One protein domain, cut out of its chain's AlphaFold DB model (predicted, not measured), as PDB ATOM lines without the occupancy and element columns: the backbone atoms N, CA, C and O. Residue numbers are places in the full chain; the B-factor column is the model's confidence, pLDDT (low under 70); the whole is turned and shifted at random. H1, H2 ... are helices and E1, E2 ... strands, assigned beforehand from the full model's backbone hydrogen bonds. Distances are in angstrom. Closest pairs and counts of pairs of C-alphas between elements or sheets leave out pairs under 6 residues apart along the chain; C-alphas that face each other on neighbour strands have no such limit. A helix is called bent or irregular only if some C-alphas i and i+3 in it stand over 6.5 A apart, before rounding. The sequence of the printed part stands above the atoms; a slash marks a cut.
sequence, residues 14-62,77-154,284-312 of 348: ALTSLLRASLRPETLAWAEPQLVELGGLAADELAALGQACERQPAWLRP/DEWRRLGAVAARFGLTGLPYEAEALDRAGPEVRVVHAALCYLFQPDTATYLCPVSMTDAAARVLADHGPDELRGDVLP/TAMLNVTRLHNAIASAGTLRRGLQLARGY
ATOM      1  N   ALA A  14      96.367 183.254 206.227       96.00
ATOM      2  CA  ALA A  14      95.961 183.785 204.927       96.00
ATOM      3  C   ALA A  14      97.185 184.068 204.052       96.00
ATOM      4  O   ALA A  14      97.200 183.673 202.888       96.00
ATOM      5  N   LEU A  15      98.226 184.682 204.626       97.75
ATOM      6  CA  LEU A  15      99.491 184.911 203.930       97.75
ATOM      7  C   LEU A  15     100.150 183.583 203.542       97.75
ATOM      8  O   LEU A  15     100.485 183.382 202.379       97.75
ATOM      9  N   THR A  16     100.296 182.652 204.489       97.88
ATOM     10  CA  THR A  16     100.949 181.358 204.216       97.88
ATOM     11  C   THR A  16     100.195 180.535 203.166       97.88
ATOM     12  O   THR A  16     100.820 179.957 202.279       97.88
ATOM     13  N   SER A  17      98.858 180.527 203.201       97.69
ATOM     14  CA  SER A  17      98.043 179.851 202.181       97.69
ATOM     15  C   SER A  17      98.151 180.523 200.811       97.69
ATOM     16  O   SER A  17      98.288 179.827 199.808       97.69
ATOM     17  N   LEU A  18      98.143 181.862 200.757       97.69
ATOM     18  CA  LEU A  18      98.317 182.606 199.508       97.69
ATOM     19  C   LEU A  18      99.669 182.292 198.864       97.69
ATOM     20  O   LEU A  18      99.725 182.038 197.665       97.69
ATOM     21  N   LEU A  19     100.748 182.264 199.648       98.44
ATOM     22  CA  LEU A  19     102.083 181.973 199.128       98.44
ATOM     23  C   LEU A  19     102.211 180.535 198.626       98.44
ATOM     24  O   LEU A  19     102.742 180.334 197.542       98.44
ATOM     25  N   ARG A  20     101.652 179.549 199.340       98.19
ATOM     26  CA  ARG A  20     101.601 178.153 198.861       98.19
ATOM     27  C   ARG A  20     100.821 177.996 197.557       98.19
ATOM     28  O   ARG A  20     101.150 177.123 196.767       98.19
ATOM     29  N   ALA A  21      99.789 178.812 197.347       97.94
ATOM     30  CA  ALA A  21      99.005 178.798 196.115       97.94
ATOM     31  C   ALA A  21      99.668 179.574 194.962       97.94
ATOM     32  O   ALA A  21      99.362 179.307 193.805       97.94
ATOM     33  N   SER A  22     100.533 180.547 195.270       97.38
ATOM     34  CA  SER A  22     101.076 181.499 194.285       97.38
ATOM     35  C   SER A  22     102.527 181.234 193.888       97.38
ATOM     36  O   SER A  22     102.984 181.802 192.902       97.38
ATOM     37  N   LEU A  23     103.265 180.442 194.666       98.44
ATOM     38  CA  LEU A  23     104.687 180.170 194.461       98.44
ATOM     39  C   LEU A  23     104.919 178.692 194.165       98.44
ATOM     40  O   LEU A  23     104.267 177.824 194.752       98.44
ATOM     41  N   ARG A  24     105.923 178.401 193.334       98.56
ATOM     42  CA  ARG A  24     106.474 177.045 193.234       98.56
ATOM     43  C   ARG A  24     107.018 176.577 194.594       98.56
ATOM     44  O   ARG A  24     107.551 177.406 195.344       98.56
ATOM     45  N   PRO A  25     106.953 175.269 194.907       98.31
ATOM     46  CA  PRO A  25     107.491 174.725 196.153       98.31
ATOM     47  C   PRO A  25     108.955 175.103 196.409       98.31
ATOM     48  O   PRO A  25     109.313 175.423 197.538       98.31
ATOM     49  N   GLU A  26     109.786 175.131 195.368       98.19
ATOM     50  CA  GLU A  26     111.212 175.460 195.460       98.19
ATOM     51  C   GLU A  26     111.427 176.941 195.798       98.19
ATOM     52  O   GLU A  26     112.247 177.273 196.658       98.19
ATOM     53  N   THR A  27     110.648 177.834 195.175       98.56
ATOM     54  CA  THR A  27     110.669 179.271 195.479       98.56
ATOM     55  C   THR A  27     110.207 179.526 196.910       98.56
ATOM     56  O   THR A  27     110.835 180.303 197.627       98.56
ATOM     57  N   LEU A  28     109.128 178.866 197.350       98.50
ATOM     58  CA  LEU A  28     108.635 179.006 198.718       98.50
ATOM     59  C   LEU A  28     109.658 178.489 199.734       98.50
ATOM     60  O   LEU A  28     109.933 179.192 200.698       98.50
ATOM     61  N   ALA A  29     110.263 177.323 199.502       98.38
ATOM     62  CA  ALA A  29     111.279 176.763 200.395       98.38
ATOM     63  C   ALA A  29     112.511 177.677 200.530       98.38
ATOM     64  O   ALA A  29     113.072 177.810 201.617       98.38
ATOM     65  N   TRP A  30     112.910 178.351 199.447       98.12
ATOM     66  CA  TRP A  30     113.969 179.364 199.474       98.12
ATOM     67  C   TRP A  30     113.543 180.657 200.195       98.12
ATOM     68  O   TRP A  30     114.343 181.278 200.897       98.12
ATOM     69  N   ALA A  31     112.284 181.071 200.043       98.44
ATOM     70  CA  ALA A  31     111.750 182.292 200.641       98.44
ATOM     71  C   ALA A  31     111.365 182.151 202.122       98.44
ATOM     72  O   ALA A  31     111.385 183.127 202.868       98.44
ATOM     73  N   GLU A  32     110.992 180.961 202.578       98.50
ATOM     74  CA  GLU A  32     110.420 180.757 203.908       98.50
ATOM     75  C   GLU A  32     111.357 181.164 205.062       98.50
ATOM     76  O   GLU A  32     110.882 181.861 205.962       98.50
ATOM     77  N   PRO A  33     112.675 180.873 205.045       98.69
ATOM     78  CA  PRO A  33     113.574 181.293 206.122       98.69
ATOM     79  C   PRO A  33     113.594 182.813 206.351       98.69
ATOM     80  O   PRO A  33     113.483 183.267 207.488       98.69
ATOM     81  N   GLN A  34     113.658 183.605 205.275       98.38
ATOM     82  CA  GLN A  34     113.648 185.073 205.355       98.38
ATOM     83  C   GLN A  34     112.274 185.628 205.767       98.38
ATOM     84  O   GLN A  34     112.202 186.612 206.505       98.38
ATOM     85  N   LEU A  35     111.175 184.981 205.359       98.75
ATOM     86  CA  LEU A  35     109.821 185.344 205.792       98.75
ATOM     87  C   LEU A  35     109.610 185.066 207.286       98.75
ATOM     88  O   LEU A  35     109.030 185.891 207.995       98.75
ATOM     89  N   VAL A  36     110.115 183.933 207.781       98.75
ATOM     90  CA  VAL A  36     110.093 183.585 209.205       98.75
ATOM     91  C   VAL A  36     110.942 184.570 210.003       98.75
ATOM     92  O   VAL A  36     110.454 185.096 211.003       98.75
ATOM     93  N   GLU A  37     112.170 184.863 209.572       98.69
ATOM     94  CA  GLU A  37     113.039 185.827 210.257       98.69
ATOM     95  C   GLU A  37     112.362 187.201 210.366       98.69
ATOM     96  O   GLU A  37     112.178 187.722 211.470       98.69
ATOM     97  N   LEU A  38     111.904 187.755 209.239       98.69
ATOM     98  CA  LEU A  38     111.261 189.065 209.214       98.69
ATOM     99  C   LEU A  38     109.955 189.085 210.014       98.69
ATOM    100  O   LEU A  38     109.684 190.055 210.717       98.69
ATOM    101  N   GLY A  39     109.170 188.006 209.966       98.44
ATOM    102  CA  GLY A  39     107.959 187.860 210.771       98.44
ATOM    103  C   GLY A  39     108.230 187.859 212.281       98.44
ATOM    104  O   GLY A  39     107.404 188.344 213.057       98.44
ATOM    105  N   GLY A  40     109.390 187.356 212.713       98.06
ATOM    106  CA  GLY A  40     109.843 187.439 214.103       98.06
ATOM    107  C   GLY A  40     110.209 188.870 214.504       98.06
ATOM    108  O   GLY A  40     109.734 189.365 215.525       98.06
ATOM    109  N   LEU A  41     110.980 189.565 213.663       98.25
ATOM    110  CA  LEU A  41     111.368 190.967 213.888       98.25
ATOM    111  C   LEU A  41     110.153 191.905 213.896       98.25
ATOM    112  O   LEU A  41     110.053 192.799 214.737       98.25
ATOM    113  N   ALA A  42     109.196 191.673 212.998       97.56
ATOM    114  CA  ALA A  42     107.952 192.431 212.887       97.56
ATOM    115  C   ALA A  42     107.061 192.330 214.133       97.56
ATOM    116  O   ALA A  42     106.232 193.213 214.365       97.56
ATOM    117  N   ALA A  43     107.209 191.264 214.921       95.31
ATOM    118  CA  ALA A  43     106.459 191.043 216.150       95.31
ATOM    119  C   ALA A  43     107.065 191.731 217.386       95.31
ATOM    120  O   ALA A  43     106.460 191.648 218.462       95.31
ATOM    121  N   ASP A  44     108.262 192.317 217.272       94.75
ATOM    122  CA  ASP A  44     108.979 192.926 218.396       94.75
ATOM    123  C   ASP A  44     109.881 194.093 217.952       94.75
ATOM    124  O   ASP A  44     109.429 195.239 217.950       94.75
ATOM    125  N   GLU A  45     111.118 193.819 217.512       97.12
ATOM    126  CA  GLU A  45     112.140 194.841 217.231       97.12
ATOM    127  C   GLU A  45     111.635 195.945 216.293       97.12
ATOM    128  O   GLU A  45     111.776 197.127 216.608       97.12
ATOM    129  N   LEU A  46     111.003 195.591 215.170       97.94
ATOM    130  CA  LEU A  46     110.528 196.586 214.203       97.94
ATOM    131  C   LEU A  46     109.431 197.481 214.777       97.94
ATOM    132  O   LEU A  46     109.433 198.684 214.520       97.94
ATOM    133  N   ALA A  47     108.539 196.914 215.594       95.12
ATOM    134  CA  ALA A  47     107.498 197.679 216.265       95.12
ATOM    135  C   ALA A  47     108.100 198.633 217.309       95.12
ATOM    136  O   ALA A  47     107.665 199.780 217.418       95.12
ATOM    137  N   ALA A  48     109.126 198.200 218.048       96.56
ATOM    138  CA  ALA A  48     109.832 199.054 219.001       96.56
ATOM    139  C   ALA A  48     110.542 200.227 218.301       96.56
ATOM    140  O   ALA A  48     110.410 201.373 218.744       96.56
ATOM    141  N   LEU A  49     111.230 199.956 217.185       98.12
ATOM    142  CA  LEU A  49     111.889 200.975 216.366       98.12
ATOM    143  C   LEU A  49     110.886 201.981 215.798       98.12
ATOM    144  O   LEU A  49     111.063 203.186 215.967       98.12
ATOM    145  N   GLY A  50     109.801 201.520 215.172       97.44
ATOM    146  CA  GLY A  50     108.818 202.436 214.602       97.44
ATOM    147  C   GLY A  50     108.093 203.265 215.662       97.44
ATOM    148  O   GLY A  50     107.889 204.460 215.464       97.44
ATOM    149  N   GLN A  51     107.787 202.703 216.833       96.06
ATOM    150  CA  GLN A  51     107.245 203.495 217.941       96.06
ATOM    151  C   GLN A  51     108.220 204.576 218.429       96.06
ATOM    152  O   GLN A  51     107.780 205.666 218.796       96.06
ATOM    153  N   ALA A  52     109.527 204.294 218.462       97.25
ATOM    154  CA  ALA A  52     110.533 205.300 218.798       97.25
ATOM    155  C   ALA A  52     110.549 206.431 217.757       97.25
ATOM    156  O   ALA A  52     110.465 207.600 218.136       97.25
ATOM    157  N   CYS A  53     110.517 206.084 216.468       97.56
ATOM    158  CA  CYS A  53     110.423 207.047 215.371       97.56
ATOM    159  C   CYS A  53     109.163 207.926 215.437       97.56
ATOM    160  O   CYS A  53     109.236 209.124 215.185       97.56
ATOM    161  N   GLU A  54     107.998 207.369 215.784       96.00
ATOM    162  CA  GLU A  54     106.760 208.158 215.909       96.00
ATOM    163  C   GLU A  54     106.768 209.076 217.147       96.00
ATOM    164  O   GLU A  54     106.149 210.142 217.130       96.00
ATOM    165  N   ARG A  55     107.482 208.699 218.221       96.25
ATOM    166  CA  ARG A  55     107.670 209.555 219.409       96.25
ATOM    167  C   ARG A  55     108.645 210.702 219.159       96.25
ATOM    168  O   ARG A  55     108.477 211.768 219.750       96.25
ATOM    169  N   GLN A  56     109.653 210.482 218.320       94.94
ATOM    170  CA  GLN A  56     110.668 211.470 217.955       94.94
ATOM    171  C   GLN A  56     110.741 211.605 216.430       94.94
ATOM    172  O   GLN A  56     111.645 211.054 215.800       94.94
ATOM    173  N   PRO A  57     109.772 212.307 215.816       94.19
ATOM    174  CA  PRO A  57     109.734 212.452 214.371       94.19
ATOM    175  C   PRO A  57     110.928 213.251 213.844       94.19
ATOM    176  O   PRO A  57     111.544 214.038 214.568       94.19
ATOM    177  N   ALA A  58     111.220 213.079 212.553       95.44
ATOM    178  CA  ALA A  58     112.258 213.846 211.882       95.44
ATOM    179  C   ALA A  58     111.990 215.355 211.960       95.44
ATOM    180  O   ALA A  58     110.847 215.808 211.836       95.44
ATOM    181  N   TRP A  59     113.054 216.141 212.099       96.62
ATOM    182  CA  TRP A  59     112.983 217.601 212.110       96.62
ATOM    183  C   TRP A  59     114.006 218.208 211.148       96.62
ATOM    184  O   TRP A  59     114.956 217.554 210.724       96.62
ATOM    185  N   LEU A  60     113.775 219.459 210.751       98.00
ATOM    186  CA  LEU A  60     114.634 220.177 209.813       98.00
ATOM    187  C   LEU A  60     115.557 221.128 210.568       98.00
ATOM    188  O   LEU A  60     115.080 222.009 211.283       98.00
ATOM    189  N   ARG A  61     116.860 220.990 210.336       97.69
ATOM    190  CA  ARG A  61     117.893 221.960 210.688       97.69
ATOM    191  C   ARG A  61     118.183 222.829 209.458       97.69
ATOM    192  O   ARG A  61     118.977 222.424 208.614       97.69
ATOM    193  N   PRO A  62     117.536 224.000 209.304       96.56
ATOM    194  CA  PRO A  62     117.728 224.829 208.119       96.56
ATOM    195  C   PRO A  62     119.104 225.499 208.101       96.56
ATOM    196  O   PRO A  62     119.719 225.578 207.044       96.56
ATOM    197  N   ASP A  77     117.944 207.657 215.369       96.81
ATOM    198  CA  ASP A  77     118.785 206.513 214.989       96.81
ATOM    199  C   ASP A  77     117.959 205.272 214.637       96.81
ATOM    200  O   ASP A  77     118.331 204.487 213.764       96.81
ATOM    201  N   GLU A  78     116.786 205.118 215.246       98.12
ATOM    202  CA  GLU A  78     115.849 204.043 214.949       98.12
ATOM    203  C   GLU A  78     115.343 204.089 213.505       98.12
ATOM    204  O   GLU A  78     115.136 203.035 212.905       98.12
ATOM    205  N   TRP A  79     115.235 205.276 212.898       97.62
ATOM    206  CA  TRP A  79     114.894 205.409 211.481       97.62
ATOM    207  C   TRP A  79     116.000 204.823 210.598       97.62
ATOM    208  O   TRP A  79     115.720 204.080 209.658       97.62
ATOM    209  N   ARG A  80     117.269 205.074 210.947       96.50
ATOM    210  CA  ARG A  80     118.424 204.482 210.251       96.50
ATOM    211  C   ARG A  80     118.467 202.967 210.433       96.50
ATOM    212  O   ARG A  80     118.760 202.250 209.483       96.50
ATOM    213  N   ARG A  81     118.116 202.460 211.621       98.25
ATOM    214  CA  ARG A  81     118.010 201.012 211.882       98.25
ATOM    215  C   ARG A  81     116.891 200.354 211.074       98.25
ATOM    216  O   ARG A  81     117.115 199.276 210.531       98.25
ATOM    217  N   LEU A  82     115.730 201.000 210.934       98.56
ATOM    218  CA  LEU A  82     114.669 200.538 210.026       98.56
ATOM    219  C   LEU A  82     115.173 200.471 208.579       98.56
ATOM    220  O   LEU A  82     114.942 199.471 207.900       98.56
ATOM    221  N   GLY A  83     115.925 201.485 208.142       98.19
ATOM    222  CA  GLY A  83     116.605 201.489 206.847       98.19
ATOM    223  C   GLY A  83     117.598 200.350 206.670       98.19
ATOM    224  O   GLY A  83     117.571 199.674 205.645       98.19
ATOM    225  N   ALA A  84     118.413 200.077 207.686       98.50
ATOM    226  CA  ALA A  84     119.370 198.980 207.659       98.50
ATOM    227  C   ALA A  84     118.684 197.611 207.547       98.50
ATOM    228  O   ALA A  84     119.142 196.752 206.797       98.50
ATOM    229  N   VAL A  85     117.557 197.408 208.240       98.56
ATOM    230  CA  VAL A  85     116.752 196.189 208.071       98.56
ATOM    231  C   VAL A  85     116.154 196.128 206.664       98.56
ATOM    232  O   VAL A  85     116.238 195.085 206.018       98.56
ATOM    233  N   ALA A  86     115.593 197.229 206.159       98.69
ATOM    234  CA  ALA A  86     115.009 197.272 204.820       98.69
ATOM    235  C   ALA A  86     116.033 196.933 203.720       98.69
ATOM    236  O   ALA A  86     115.730 196.137 202.830       98.69
ATOM    237  N   ALA A  87     117.252 197.472 203.819       98.62
ATOM    238  CA  ALA A  87     118.363 197.128 202.936       98.62
ATOM    239  C   ALA A  87     118.748 195.649 203.090       98.62
ATOM    240  O   ALA A  87     118.735 194.906 202.111       98.62
ATOM    241  N   ARG A  88     118.966 195.169 204.326       98.38
ATOM    242  CA  ARG A  88     119.358 193.774 204.592       98.38
ATOM    243  C   ARG A  88     118.398 192.761 203.979       98.38
ATOM    244  O   ARG A  88     118.854 191.763 203.429       98.38
ATOM    245  N   PHE A  89     117.089 192.993 204.062       98.56
ATOM    246  CA  PHE A  89     116.070 192.111 203.477       98.56
ATOM    247  C   PHE A  89     115.826 192.342 201.981       98.56
ATOM    248  O   PHE A  89     114.982 191.668 201.396       98.56
ATOM    249  N   GLY A  90     116.543 193.275 201.351       98.31
ATOM    250  CA  GLY A  90     116.373 193.583 199.936       98.31
ATOM    251  C   GLY A  90     114.979 194.126 199.623       98.31
ATOM    252  O   GLY A  90     114.434 193.833 198.562       98.31
ATOM    253  N   LEU A  91     114.374 194.919 200.520       98.56
ATOM    254  CA  LEU A  91     113.015 195.443 200.304       98.56
ATOM    255  C   LEU A  91     112.919 196.396 199.103       98.56
ATOM    256  O   LEU A  91     111.821 196.686 198.637       98.56
ATOM    257  N   THR A  92     114.056 196.848 198.579       97.81
ATOM    258  CA  THR A  92     114.158 197.413 197.231       97.81
ATOM    259  C   THR A  92     114.942 196.496 196.291       97.81
ATOM    260  O   THR A  92     114.505 196.292 195.165       97.81
ATOM    261  N   GLY A  93     116.070 195.940 196.743       97.12
ATOM    262  CA  GLY A  93     117.028 195.246 195.878       97.12
ATOM    263  C   GLY A  93     116.642 193.848 195.399       97.12
ATOM    264  O   GLY A  93     116.944 193.511 194.258       97.12
ATOM    265  N   LEU A  94     115.916 193.063 196.204       98.06
ATOM    266  CA  LEU A  94     115.658 191.639 195.946       98.06
ATOM    267  C   LEU A  94     115.128 191.348 194.525       98.06
ATOM    268  O   LEU A  94     115.602 190.406 193.897       98.06
ATOM    269  N   PRO A  95     114.190 192.137 193.965       96.94
ATOM    270  CA  PRO A  95     113.645 191.898 192.625       96.94
ATOM    271  C   PRO A  95     114.602 192.218 191.469       96.94
ATOM    272  O   PRO A  95     114.268 191.923 190.323       96.94
ATOM    273  N   TYR A  96     115.751 192.832 191.756       96.44
ATOM    274  CA  TYR A  96     116.786 193.214 190.791       96.44
ATOM    275  C   TYR A  96     118.060 192.364 190.932       96.44
ATOM    276  O   TYR A  96     118.964 192.466 190.105       96.44
ATOM    277  N   GLU A  97     118.150 191.524 191.967       95.62
ATOM    278  CA  GLU A  97     119.296 190.651 192.215       95.62
ATOM    279  C   GLU A  97     119.326 189.494 191.207       95.62
ATOM    280  O   GLU A  97     118.374 188.719 191.114       95.62
ATOM    281  N   ALA A  98     120.450 189.335 190.499       96.06
ATOM    282  CA  ALA A  98     120.633 188.254 189.528       96.06
ATOM    283  C   ALA A  98     120.409 186.871 190.162       96.06
ATOM    284  O   ALA A  98     119.649 186.071 189.632       96.06
ATOM    285  N   GLU A  99     120.967 186.625 191.352       95.94
ATOM    286  CA  GLU A  99     120.783 185.350 192.053       95.94
ATOM    287  C   GLU A  99     119.308 185.083 192.406       95.94
ATOM    288  O   GLU A  99     118.819 183.961 192.265       95.94
ATOM    289  N   ALA A 100     118.577 186.103 192.861       97.06
ATOM    290  CA  ALA A 100     117.168 185.953 193.209       97.06
ATOM    291  C   ALA A 100     116.307 185.696 191.960       97.06
ATOM    292  O   ALA A 100     115.401 184.858 191.994       97.06
ATOM    293  N   LEU A 101     116.622 186.372 190.851       97.31
ATOM    294  CA  LEU A 101     115.982 186.168 189.553       97.31
ATOM    295  C   LEU A 101     116.288 184.783 188.970       97.31
ATOM    296  O   LEU A 101     115.371 184.128 188.486       97.31
ATOM    297  N   ASP A 102     117.519 184.289 189.080       97.50
ATOM    298  CA  ASP A 102     117.885 182.944 188.616       97.50
ATOM    299  C   ASP A 102     117.144 181.852 189.402       97.50
ATOM    300  O   ASP A 102     116.729 180.833 188.846       97.50
ATOM    301  N   ARG A 103     116.930 182.068 190.708       96.31
ATOM    302  CA  ARG A 103     116.230 181.116 191.584       96.31
ATOM    303  C   ARG A 103     114.711 181.139 191.394       96.31
ATOM    304  O   ARG A 103     114.081 180.090 191.236       96.31
ATOM    305  N   ALA A 104     114.105 182.323 191.445       97.38
ATOM    306  CA  ALA A 104     112.653 182.488 191.543       97.38
ATOM    307  C   ALA A 104     112.004 183.047 190.264       97.38
ATOM    308  O   ALA A 104     110.778 183.031 190.137       97.38
ATOM    309  N   GLY A 105     112.791 183.541 189.309       97.25
ATOM    310  CA  GLY A 105     112.288 184.228 188.124       97.25
ATOM    311  C   GLY A 105     111.309 185.350 188.504       97.25
ATOM    312  O   GLY A 105     111.550 186.079 189.468       97.25
ATOM    313  N   PRO A 106     110.164 185.489 187.809       95.81
ATOM    314  CA  PRO A 106     109.179 186.527 188.124       95.81
ATOM    315  C   PRO A 106     108.513 186.357 189.503       95.81
ATOM    316  O   PRO A 106     107.976 187.327 190.043       95.81
ATOM    317  N   GLU A 107     108.564 185.164 190.109       98.25
ATOM    318  CA  GLU A 107     107.988 184.908 191.437       98.25
ATOM    319  C   GLU A 107     108.717 185.676 192.549       98.25
ATOM    320  O   GLU A 107     108.140 185.915 193.613       98.25
ATOM    321  N   VAL A 108     109.945 186.154 192.291       98.19
ATOM    322  CA  VAL A 108     110.699 187.005 193.225       98.19
ATOM    323  C   VAL A 108     109.891 188.232 193.658       98.19
ATOM    324  O   VAL A 108     109.977 188.659 194.809       98.19
ATOM    325  N   ARG A 109     109.033 188.775 192.779       97.75
ATOM    326  CA  ARG A 109     108.202 189.945 193.093       97.75
ATOM    327  C   ARG A 109     107.078 189.619 194.080       97.75
ATOM    328  O   ARG A 109     106.677 190.488 194.849       97.75
ATOM    329  N   VAL A 110     106.601 188.373 194.098       98.44
ATOM    330  CA  VAL A 110     105.617 187.892 195.082       98.44
ATOM    331  C   VAL A 110     106.286 187.684 196.443       98.44
ATOM    332  O   VAL A 110     105.733 188.094 197.464       98.44
ATOM    333  N   VAL A 111     107.505 187.132 196.467       98.69
ATOM    334  CA  VAL A 111     108.318 187.014 197.694       98.69
ATOM    335  C   VAL A 111     108.628 188.395 198.279       98.69
ATOM    336  O   VAL A 111     108.386 188.640 199.460       98.69
ATOM    337  N   HIS A 112     109.080 189.329 197.441       98.62
ATOM    338  CA  HIS A 112     109.300 190.732 197.801       98.62
ATOM    339  C   HIS A 112     108.046 191.385 198.388       98.62
ATOM    340  O   HIS A 112     108.114 191.998 199.454       98.62
ATOM    341  N   ALA A 113     106.882 191.195 197.761       98.62
ATOM    342  CA  ALA A 113     105.621 191.717 198.279       98.62
ATOM    343  C   ALA A 113     105.284 191.165 199.676       98.62
ATOM    344  O   ALA A 113     104.810 191.916 200.531       98.62
ATOM    345  N   ALA A 114     105.562 189.884 199.935       98.75
ATOM    346  CA  ALA A 114     105.364 189.272 201.247       98.75
ATOM    347  C   ALA A 114     106.334 189.816 202.309       98.75
ATOM    348  O   ALA A 114     105.924 190.061 203.443       98.75
ATOM    349  N   LEU A 115     107.592 190.083 201.948       98.81
ATOM    350  CA  LEU A 115     108.545 190.735 202.850       98.81
ATOM    351  C   LEU A 115     108.092 192.164 203.191       98.81
ATOM    352  O   LEU A 115     108.004 192.523 204.364       98.81
ATOM    353  N   CYS A 116     107.699 192.957 202.190       98.81
ATOM    354  CA  CYS A 116     107.154 194.302 202.398       98.81
ATOM    355  C   CYS A 116     105.877 194.292 203.257       98.81
ATOM    356  O   CYS A 116     105.704 195.158 204.117       98.81
ATOM    357  N   TYR A 117     105.006 193.296 203.067       98.75
ATOM    358  CA  TYR A 117     103.804 193.085 203.877       98.75
ATOM    359  C   TYR A 117     104.127 192.850 205.357       98.75
ATOM    360  O   TYR A 117     103.449 193.404 206.223       98.75
ATOM    361  N   LEU A 118     105.150 192.040 205.648       98.56
ATOM    362  CA  LEU A 118     105.590 191.743 207.013       98.56
ATOM    363  C   LEU A 118     106.341 192.918 207.648       98.56
ATOM    364  O   LEU A 118     106.203 193.135 208.848       98.56
ATOM    365  N   PHE A 119     107.109 193.671 206.855       98.62
ATOM    366  CA  PHE A 119     107.898 194.812 207.322       98.62
ATOM    367  C   PHE A 119     107.048 196.045 207.634       98.62
ATOM    368  O   PHE A 119     107.292 196.718 208.628       98.62
ATOM    369  N   GLN A 120     106.069 196.385 206.790       96.62
ATOM    370  CA  GLN A 120     105.311 197.633 206.936       96.62
ATOM    371  C   GLN A 120     104.720 197.882 208.335       96.62
ATOM    372  O   GLN A 120     104.740 199.031 208.791       96.62
ATOM    373  N   PRO A 121     104.102 196.897 209.008       94.69
ATOM    374  CA  PRO A 121     103.280 197.226 210.152       94.69
ATOM    375  C   PRO A 121     104.128 197.670 211.349       94.69
ATOM    376  O   PRO A 121     105.018 196.958 211.809       94.69
ATOM    377  N   ASP A 122     103.797 198.847 211.875       90.69
ATOM    378  CA  ASP A 122     104.486 199.541 212.968       90.69
ATOM    379  C   ASP A 122     105.950 199.931 212.688       90.69
ATOM    380  O   ASP A 122     106.699 200.143 213.631       90.69
ATOM    381  N   THR A 123     106.359 200.120 211.425       97.00
ATOM    382  CA  THR A 123     107.684 200.687 211.068       97.00
ATOM    383  C   THR A 123     107.638 202.182 210.766       97.00
ATOM    384  O   THR A 123     108.383 202.686 209.932       97.00
ATOM    385  N   ALA A 124     106.726 202.916 211.410       96.19
ATOM    386  CA  ALA A 124     106.558 204.361 211.222       96.19
ATOM    387  C   ALA A 124     106.422 204.791 209.743       96.19
ATOM    388  O   ALA A 124     106.850 205.868 209.325       96.19
ATOM    389  N   THR A 125     105.816 203.921 208.926       94.88
ATOM    390  CA  THR A 125     105.650 204.103 207.474       94.88
ATOM    391  C   THR A 125     106.979 204.173 206.696       94.88
ATOM    392  O   THR A 125     107.046 204.786 205.630       94.88
ATOM    393  N   TYR A 126     108.040 203.506 207.171       97.94
ATOM    394  CA  TYR A 126     109.331 203.425 206.467       97.94
ATOM    395  C   TYR A 126     109.228 202.730 205.093       97.94
ATOM    396  O   TYR A 126     110.048 202.970 204.207       97.94
ATOM    397  N   LEU A 127     108.179 201.935 204.844       97.38
ATOM    398  CA  LEU A 127     107.940 201.378 203.510       97.38
ATOM    399  C   LEU A 127     107.657 202.464 202.452       97.38
ATOM    400  O   LEU A 127     107.787 202.190 201.264       97.38
ATOM    401  N   CYS A 128     107.299 203.698 202.831       97.56
ATOM    402  CA  CYS A 128     107.122 204.784 201.861       97.56
ATOM    403  C   CYS A 128     108.447 205.169 201.164       97.56
ATOM    404  O   CYS A 128     108.467 205.144 199.932       97.56
ATOM    405  N   PRO A 129     109.558 205.441 201.883       97.56
ATOM    406  CA  PRO A 129     110.890 205.534 201.284       97.56
ATOM    407  C   PRO A 129     111.245 204.331 200.405       97.56
ATOM    408  O   PRO A 129     111.570 204.523 199.241       97.56
ATOM    409  N   VAL A 130     111.094 203.103 200.912       98.38
ATOM    410  CA  VAL A 130     111.379 201.863 200.155       98.38
ATOM    411  C   VAL A 130     110.593 201.811 198.842       98.38
ATOM    412  O   VAL A 130     111.147 201.499 197.792       98.38
ATOM    413  N   SER A 131     109.309 202.165 198.893       98.25
ATOM    414  CA  SER A 131     108.426 202.191 197.734       98.25
ATOM    415  C   SER A 131     108.884 203.191 196.676       98.25
ATOM    416  O   SER A 131     108.804 202.877 195.491       98.25
ATOM    417  N   MET A 132     109.333 204.383 197.080       98.06
ATOM    418  CA  MET A 132     109.862 205.383 196.148       98.06
ATOM    419  C   MET A 132     111.225 204.960 195.593       98.06
ATOM    420  O   MET A 132     111.468 205.166 194.407       98.06
ATOM    421  N   THR A 133     112.075 204.324 196.405       98.62
ATOM    422  CA  THR A 133     113.370 203.771 195.979       98.62
ATOM    423  C   THR A 133     113.199 202.664 194.941       98.62
ATOM    424  O   THR A 133     113.829 202.728 193.893       98.62
ATOM    425  N   ASP A 134     112.300 201.699 195.163       98.50
ATOM    426  CA  ASP A 134     111.992 200.646 194.181       98.50
ATOM    427  C   ASP A 134     111.415 201.232 192.894       98.50
ATOM    428  O   ASP A 134     111.826 200.888 191.791       98.50
ATOM    429  N   ALA A 135     110.514 202.199 193.021       97.56
ATOM    430  CA  ALA A 135     109.942 202.855 191.862       97.56
ATOM    431  C   ALA A 135     110.992 203.653 191.059       97.56
ATOM    432  O   ALA A 135     110.942 203.654 189.830       97.56
ATOM    433  N   ALA A 136     111.961 204.283 191.731       97.88
ATOM    434  CA  ALA A 136     113.088 204.949 191.084       97.88
ATOM    435  C   ALA A 136     114.046 203.949 190.422       97.88
ATOM    436  O   ALA A 136     114.411 204.145 189.264       97.88
ATOM    437  N   ALA A 137     114.383 202.850 191.106       97.81
ATOM    438  CA  ALA A 137     115.192 201.766 190.556       97.81
ATOM    439  C   ALA A 137     114.552 201.195 189.284       97.81
ATOM    440  O   ALA A 137     115.222 201.059 188.261       97.81
ATOM    441  N   ARG A 138     113.232 200.968 189.306       96.75
ATOM    442  CA  ARG A 138     112.476 200.490 188.147       96.75
ATOM    443  C   ARG A 138     112.572 201.440 186.959       96.75
ATOM    444  O   ARG A 138     112.830 201.006 185.842       96.75
ATOM    445  N   VAL A 139     112.342 202.730 187.194       96.75
ATOM    446  CA  VAL A 139     112.391 203.744 186.134       96.75
ATOM    447  C   VAL A 139     113.801 203.871 185.557       96.75
ATOM    448  O   VAL A 139     113.944 203.979 184.344       96.75
ATOM    449  N   LEU A 140     114.842 203.846 186.390       96.69
ATOM    450  CA  LEU A 140     116.227 203.925 185.920       96.69
ATOM    451  C   LEU A 140     116.652 202.668 185.153       96.69
ATOM    452  O   LEU A 140     117.360 202.780 184.153       96.69
ATOM    453  N   ALA A 141     116.191 201.490 185.573       95.31
ATOM    454  CA  ALA A 141     116.412 200.250 184.839       95.31
ATOM    455  C   ALA A 141     115.767 200.293 183.441       95.31
ATOM    456  O   ALA A 141     116.409 199.914 182.467       95.31
ATOM    457  N   ASP A 142     114.538 200.809 183.336       94.75
ATOM    458  CA  ASP A 142     113.791 200.846 182.071       94.75
ATOM    459  C   ASP A 142     114.198 202.017 181.150       94.75
ATOM    460  O   ASP A 142     114.105 201.909 179.925       94.75
ATOM    461  N   HIS A 143     114.575 203.168 181.720       95.44
ATOM    462  CA  HIS A 143     114.673 204.443 180.992       95.44
ATOM    463  C   HIS A 143     115.893 205.302 181.349       95.44
ATOM    464  O   HIS A 143     116.122 206.322 180.700       95.44
ATOM    465  N   GLY A 144     116.660 204.955 182.384       94.12
ATOM    466  CA  GLY A 144     117.841 205.728 182.769       94.12
ATOM    467  C   GLY A 144     118.922 205.665 181.684       94.12
ATOM    468  O   GLY A 144     119.132 204.582 181.139       94.12
ATOM    469  N   PRO A 145     119.618 206.768 181.360       94.81
ATOM    470  CA  PRO A 145     120.853 206.718 180.576       94.81
ATOM    471  C   PRO A 145     121.883 205.776 181.213       94.81
ATOM    472  O   PRO A 145     121.871 205.607 182.429       94.81
ATOM    473  N   ASP A 146     122.775 205.173 180.422       96.25
ATOM    474  CA  ASP A 146     123.696 204.140 180.927       96.25
ATOM    475  C   ASP A 146     124.624 204.646 182.042       96.25
ATOM    476  O   ASP A 146     124.793 203.945 183.037       96.25
ATOM    477  N   GLU A 147     125.152 205.869 181.921       94.00
ATOM    478  CA  GLU A 147     125.974 206.511 182.961       94.00
ATOM    479  C   GLU A 147     125.171 206.689 184.259       94.00
ATOM    480  O   GLU A 147     125.528 206.135 185.296       94.00
ATOM    481  N   LEU A 148     124.003 207.337 184.177       94.31
ATOM    482  CA  LEU A 148     123.132 207.560 185.333       94.31
ATOM    483  C   LEU A 148     122.661 206.249 185.983       94.31
ATOM    484  O   LEU A 148     122.540 206.145 187.206       94.31
ATOM    485  N   ARG A 149     122.375 205.226 185.169       96.12
ATOM    486  CA  ARG A 149     121.997 203.896 185.653       96.12
ATOM    487  C   ARG A 149     123.170 203.245 186.383       96.12
ATOM    488  O   ARG A 149     122.949 202.693 187.457       96.12
ATOM    489  N   GLY A 150     124.379 203.323 185.829       96.31
ATOM    490  CA  GLY A 150     125.601 202.799 186.440       96.31
ATOM    491  C   GLY A 150     125.931 203.462 187.776       96.31
ATOM    492  O   GLY A 150     126.288 202.762 188.720       96.31
ATOM    493  N   ASP A 151     125.725 204.774 187.878       95.31
ATOM    494  CA  ASP A 151     126.084 205.548 189.066       95.31
ATOM    495  C   ASP A 151     125.052 205.442 190.193       95.31
ATOM    496  O   ASP A 151     125.418 205.459 191.364       95.31
ATOM    497  N   VAL A 152     123.756 205.332 189.876       97.75
ATOM    498  CA  VAL A 152     122.689 205.431 190.891       97.75
ATOM    499  C   VAL A 152     122.040 204.089 191.211       97.75
ATOM    500  O   VAL A 152     121.753 203.810 192.379       97.75
ATOM    501  N   LEU A 153     121.775 203.248 190.205       97.75
ATOM    502  CA  LEU A 153     121.007 202.017 190.413       97.75
ATOM    503  C   LEU A 153     121.648 201.090 191.460       97.75
ATOM    504  O   LEU A 153     120.896 200.643 192.328       97.75
ATOM    505  N   PRO A 154     122.981 200.854 191.474       98.00
ATOM    506  CA  PRO A 154     123.616 199.996 192.478       98.00
ATOM    507  C   PRO A 154     123.351 200.437 193.920       98.00
ATOM    508  O   PRO A 154     123.169 199.590 194.791       98.00
ATOM    509  N   THR A 284     104.949 206.757 184.697       89.88
ATOM    510  CA  THR A 284     103.804 205.868 184.985       89.88
ATOM    511  C   THR A 284     104.235 204.507 185.540       89.88
ATOM    512  O   THR A 284     103.529 203.952 186.385       89.88
ATOM    513  N   ALA A 285     105.423 204.014 185.168       86.19
ATOM    514  CA  ALA A 285     106.021 202.828 185.782       86.19
ATOM    515  C   ALA A 285     106.208 203.023 187.298       86.19
ATOM    516  O   ALA A 285     105.845 202.151 188.094       86.19
ATOM    517  N   MET A 286     106.658 204.213 187.705       90.38
ATOM    518  CA  MET A 286     106.812 204.604 189.105       90.38
ATOM    519  C   MET A 286     105.476 204.562 189.864       90.38
ATOM    520  O   MET A 286     105.396 204.063 190.990       90.38
ATOM    521  N   LEU A 287     104.398 205.048 189.237       92.00
ATOM    522  CA  LEU A 287     103.053 205.029 189.821       92.00
ATOM    523  C   LEU A 287     102.539 203.602 190.033       92.00
ATOM    524  O   LEU A 287     101.911 203.328 191.052       92.00
ATOM    525  N   ASN A 288     102.808 202.682 189.106       94.12
ATOM    526  CA  ASN A 288     102.381 201.289 189.250       94.12
ATOM    527  C   ASN A 288     103.097 200.599 190.419       94.12
ATOM    528  O   ASN A 288     102.442 199.954 191.242       94.12
ATOM    529  N   VAL A 289     104.415 200.789 190.542       96.12
ATOM    530  CA  VAL A 289     105.206 200.228 191.652       96.12
ATOM    531  C   VAL A 289     104.742 200.789 192.995       96.12
ATOM    532  O   VAL A 289     104.477 200.024 193.924       96.12
ATOM    533  N   THR A 290     104.585 202.109 193.103       96.88
ATOM    534  CA  THR A 290     104.164 202.755 194.358       96.88
ATOM    535  C   THR A 290     102.725 202.419 194.752       96.88
ATOM    536  O   THR A 290     102.444 202.197 195.929       96.88
ATOM    537  N   ARG A 291     101.805 202.286 193.787       97.69
ATOM    538  CA  ARG A 291     100.424 201.838 194.052       97.69
ATOM    539  C   ARG A 291     100.371 200.403 194.567       97.69
ATOM    540  O   ARG A 291      99.605 200.130 195.491       97.69
ATOM    541  N   LEU A 292     101.195 199.509 194.016       97.06
ATOM    542  CA  LEU A 292     101.309 198.137 194.512       97.06
ATOM    543  C   LEU A 292     101.831 198.114 195.956       97.06
ATOM    544  O   LEU A 292     101.221 197.472 196.810       97.06
ATOM    545  N   HIS A 293     102.887 198.876 196.259       98.25
ATOM    546  CA  HIS A 293     103.383 199.024 197.633       98.25
ATOM    547  C   HIS A 293     102.312 199.563 198.573       98.25
ATOM    548  O   HIS A 293     102.151 199.039 199.668       98.25
ATOM    549  N   ASN A 294     101.544 200.570 198.152       98.25
ATOM    550  CA  ASN A 294     100.469 201.122 198.967       98.25
ATOM    551  C   ASN A 294      99.382 200.080 199.279       98.25
ATOM    552  O   ASN A 294      98.890 200.023 200.407       98.25
ATOM    553  N   ALA A 295      99.022 199.231 198.312       98.44
ATOM    554  CA  ALA A 295      98.076 198.138 198.532       98.44
ATOM    555  C   ALA A 295      98.627 197.103 199.529       98.44
ATOM    556  O   ALA A 295      97.940 196.749 200.490       98.44
ATOM    557  N   ILE A 296      99.887 196.687 199.357       98.25
ATOM    558  CA  ILE A 296     100.597 195.775 200.271       98.25
ATOM    559  C   ILE A 296     100.653 196.365 201.684       98.25
ATOM    560  O   ILE A 296     100.308 195.697 202.661       98.25
ATOM    561  N   ALA A 297     101.027 197.638 201.787       97.69
ATOM    562  CA  ALA A 297     101.150 198.358 203.041       97.69
ATOM    563  C   ALA A 297      99.810 198.450 203.782       97.69
ATOM    564  O   ALA A 297      99.738 198.238 204.996       97.69
ATOM    565  N   SER A 298      98.741 198.733 203.036       98.12
ATOM    566  CA  SER A 298      97.377 198.791 203.561       98.12
ATOM    567  C   SER A 298      96.942 197.424 204.091       98.12
ATOM    568  O   SER A 298      96.456 197.330 205.218       98.12
ATOM    569  N   ALA A 299      97.180 196.350 203.332       98.00
ATOM    570  CA  ALA A 299      96.851 194.989 203.749       98.00
ATOM    571  C   ALA A 299      97.628 194.557 205.008       98.00
ATOM    572  O   ALA A 299      97.034 193.992 205.930       98.00
ATOM    573  N   GLY A 300      98.930 194.858 205.082       97.50
ATOM    574  CA  GLY A 300      99.758 194.574 206.261       97.50
ATOM    575  C   GLY A 300      99.279 195.333 207.500       97.50
ATOM    576  O   GLY A 300      99.155 194.763 208.585       97.50
ATOM    577  N   THR A 301      98.913 196.607 207.333       96.94
ATOM    578  CA  THR A 301      98.382 197.443 208.422       96.94
ATOM    579  C   THR A 301      97.036 196.917 208.931       96.94
ATOM    580  O   THR A 301      96.838 196.792 210.142       96.94
ATOM    581  N   LEU A 302      96.127 196.527 208.030       97.44
ATOM    582  CA  LEU A 302      94.852 195.896 208.397       97.44
ATOM    583  C   LEU A 302      95.072 194.591 209.172       97.44
ATOM    584  O   LEU A 302      94.415 194.351 210.189       97.44
ATOM    585  N   ARG A 303      96.032 193.763 208.741       96.31
ATOM    586  CA  ARG A 303      96.397 192.540 209.461       96.31
ATOM    587  C   ARG A 303      96.919 192.830 210.861       96.31
ATOM    588  O   ARG A 303      96.507 192.140 211.792       96.31
ATOM    589  N   ARG A 304      97.784 193.830 211.030       95.88
ATOM    590  CA  ARG A 304      98.301 194.237 212.346       95.88
ATOM    591  C   ARG A 304      97.181 194.692 213.274       95.88
ATOM    592  O   ARG A 304      97.120 194.226 214.410       95.88
ATOM    593  N   GLY A 305      96.253 195.510 212.774       95.69
ATOM    594  CA  GLY A 305      95.057 195.906 213.523       95.69
ATOM    595  C   GLY A 305      94.246 194.696 213.998       95.69
ATOM    596  O   GLY A 305      93.893 194.605 215.172       95.69
ATOM    597  N   LEU A 306      94.031 193.714 213.117       93.56
ATOM    598  CA  LEU A 306      93.339 192.474 213.468       93.56
ATOM    599  C   LEU A 306      94.121 191.619 214.481       93.56
ATOM    600  O   LEU A 306      93.517 191.075 215.403       93.56
ATOM    601  N   GLN A 307      95.445 191.496 214.343       93.00
ATOM    602  CA  GLN A 307      96.293 190.770 215.299       93.00
ATOM    603  C   GLN A 307      96.199 191.387 216.700       93.00
ATOM    604  O   GLN A 307      95.945 190.667 217.662       93.00
ATOM    605  N   LEU A 308      96.322 192.713 216.805       94.12
ATOM    606  CA  LEU A 308      96.210 193.440 218.073       94.12
ATOM    607  C   LEU A 308      94.811 193.316 218.685       94.12
ATOM    608  O   LEU A 308      94.688 193.025 219.875       94.12
ATOM    609  N   ALA A 309      93.758 193.488 217.880       93.19
ATOM    610  CA  ALA A 309      92.378 193.357 218.339       93.19
ATOM    611  C   ALA A 309      92.094 191.948 218.879       93.19
ATOM    612  O   ALA A 309      91.486 191.808 219.939       93.19
ATOM    613  N   ARG A 310      92.582 190.904 218.194       88.06
ATOM    614  CA  ARG A 310      92.441 189.512 218.643       88.06
ATOM    615  C   ARG A 310      93.245 189.225 219.906       88.06
ATOM    616  O   ARG A 310      92.694 188.649 220.839       88.06
ATOM    617  N   GLY A 311      94.503 189.663 219.963       90.06
ATOM    618  CA  GLY A 311      95.330 189.521 221.160       90.06
ATOM    619  C   GLY A 311      94.688 190.192 222.375       90.06
ATOM    620  O   GLY A 311      94.649 189.619 223.459       90.06
ATOM    621  N   TYR A 312      94.099 191.376 222.187       92.75
ATOM    622  CA  TYR A 312      93.386 192.063 223.259       92.75
ATOM    623  C   TYR A 312      92.088 191.345 223.647       92.75
ATOM    624  O   TYR A 312      91.813 191.191 224.836       92.75
TER     625      TYR A 312
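AT A GLANCE: This is residues 14 to 62, 77 to 154 and 284 to 312 of the 348 residues of an uncharacterized protein of Chloroflexi bacterium (UniProt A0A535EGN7). This is a flat, mostly helical body in which the kinked helix H5 lies near the middle, with H2 along one side of it and the long helix H8 crossing its later residues 113 to 118. H6 runs beside the earlier part of H8 in the opposite direction, H7 folds back along H6, H4 packs on H3 with residues 78 to 82, and residues 306 to 312 of H8 stick out. The printed part has 156 residues with eight named helices and one named strand, in the order H1 H2 H3 E1 H4 H5 H6 H7 H8; E1 pairs with no named strand. The whole is compact, with a radius of gyration of the C-alphas of 16.2 A and spans of 52 by 52 by 25 A.

HOW THE PARTS SIT: Start at H1, residues 14 to 22, and H2, residues 25 to 42, which are close but not clearly touching, the C-alphas of Arg 20 and Leu 28 being closest at 7.1 A. Go on to H5, residues 98 to 119, the hub, which touches H2, closest C-alphas Thr 27 and Ala 104 at 5.5 A, and only just touches H1 with residues 110 to 114 alone, closest C-alphas Leu 15 and Ala 114 at 7.8 A. H3, residues 45 to 55, touches H4, residues 77 to 88, at a steep tilt of 39 degrees, opposite ways, closest C-alphas Leu 49 and Glu 78 at 5.2 A. E1, residues 59 to 62, is apart from each helix. H6, residues 127 to 143, and H7, residues 146 to 154, form a helical hairpin, closest C-alphas Leu 140 and Arg 149 at 5.8 A. H8, residues 284 to 312, touches H6 with residues 285 to 297 alone, at a shallow tilt of 23 degrees, opposite ways, closest C-alphas Ala 135 and Met 286 at 4.5 A. H8 also touches H5, at a steep tilt of 48 degrees, closest C-alphas Tyr 117 and Gly 300 at 4.9 A. Helix packing is mostly aligned, but only just, with 4 of 6 touching pairs at a shallow tilt. Every O i to N i+4 pair is within hydrogen-bond range in H1, H3, H4, H6 and H8; the counts are 12 of 14 in H2, 13 of 18 in H5 and 4 of 5 in H7.

IN THESE COORDINATES: Find C-alpha 14 at (95.961, 183.785, 204.927), where H1 begins. H2 runs 24.4 A, with a kink of 40 degrees near residue 32, and H5 runs 22.8 A, with a kink of 108 degrees near residue 106. H2, H5 and H7 are irregular, H2 and H7 only just: C-alphas 30 and 33 are 6.9 A apart, 103 and 106 are 9.5 A, and 151 and 154 are 7.0 A. H6 runs 23.7 A from C-alpha 127 at (107.940, 201.378, 203.510). H8 runs 42.0 A to C-alpha 312 at (93.386, 192.063, 223.259).

THE WHOLE: The two C-alphas farthest apart are those of Glu 147 and Tyr 312, at 53.8 A. Residues 63 to 76 are not printed, with C-alphas 62 and 77 19.6 A apart; residues 155 to 283 are not printed, with C-alphas 154 and 284 22.0 A apart. Of the links that are printed whole, none is long. Mean pLDDT of the printed part is 96.9, and no printed residue is under 70.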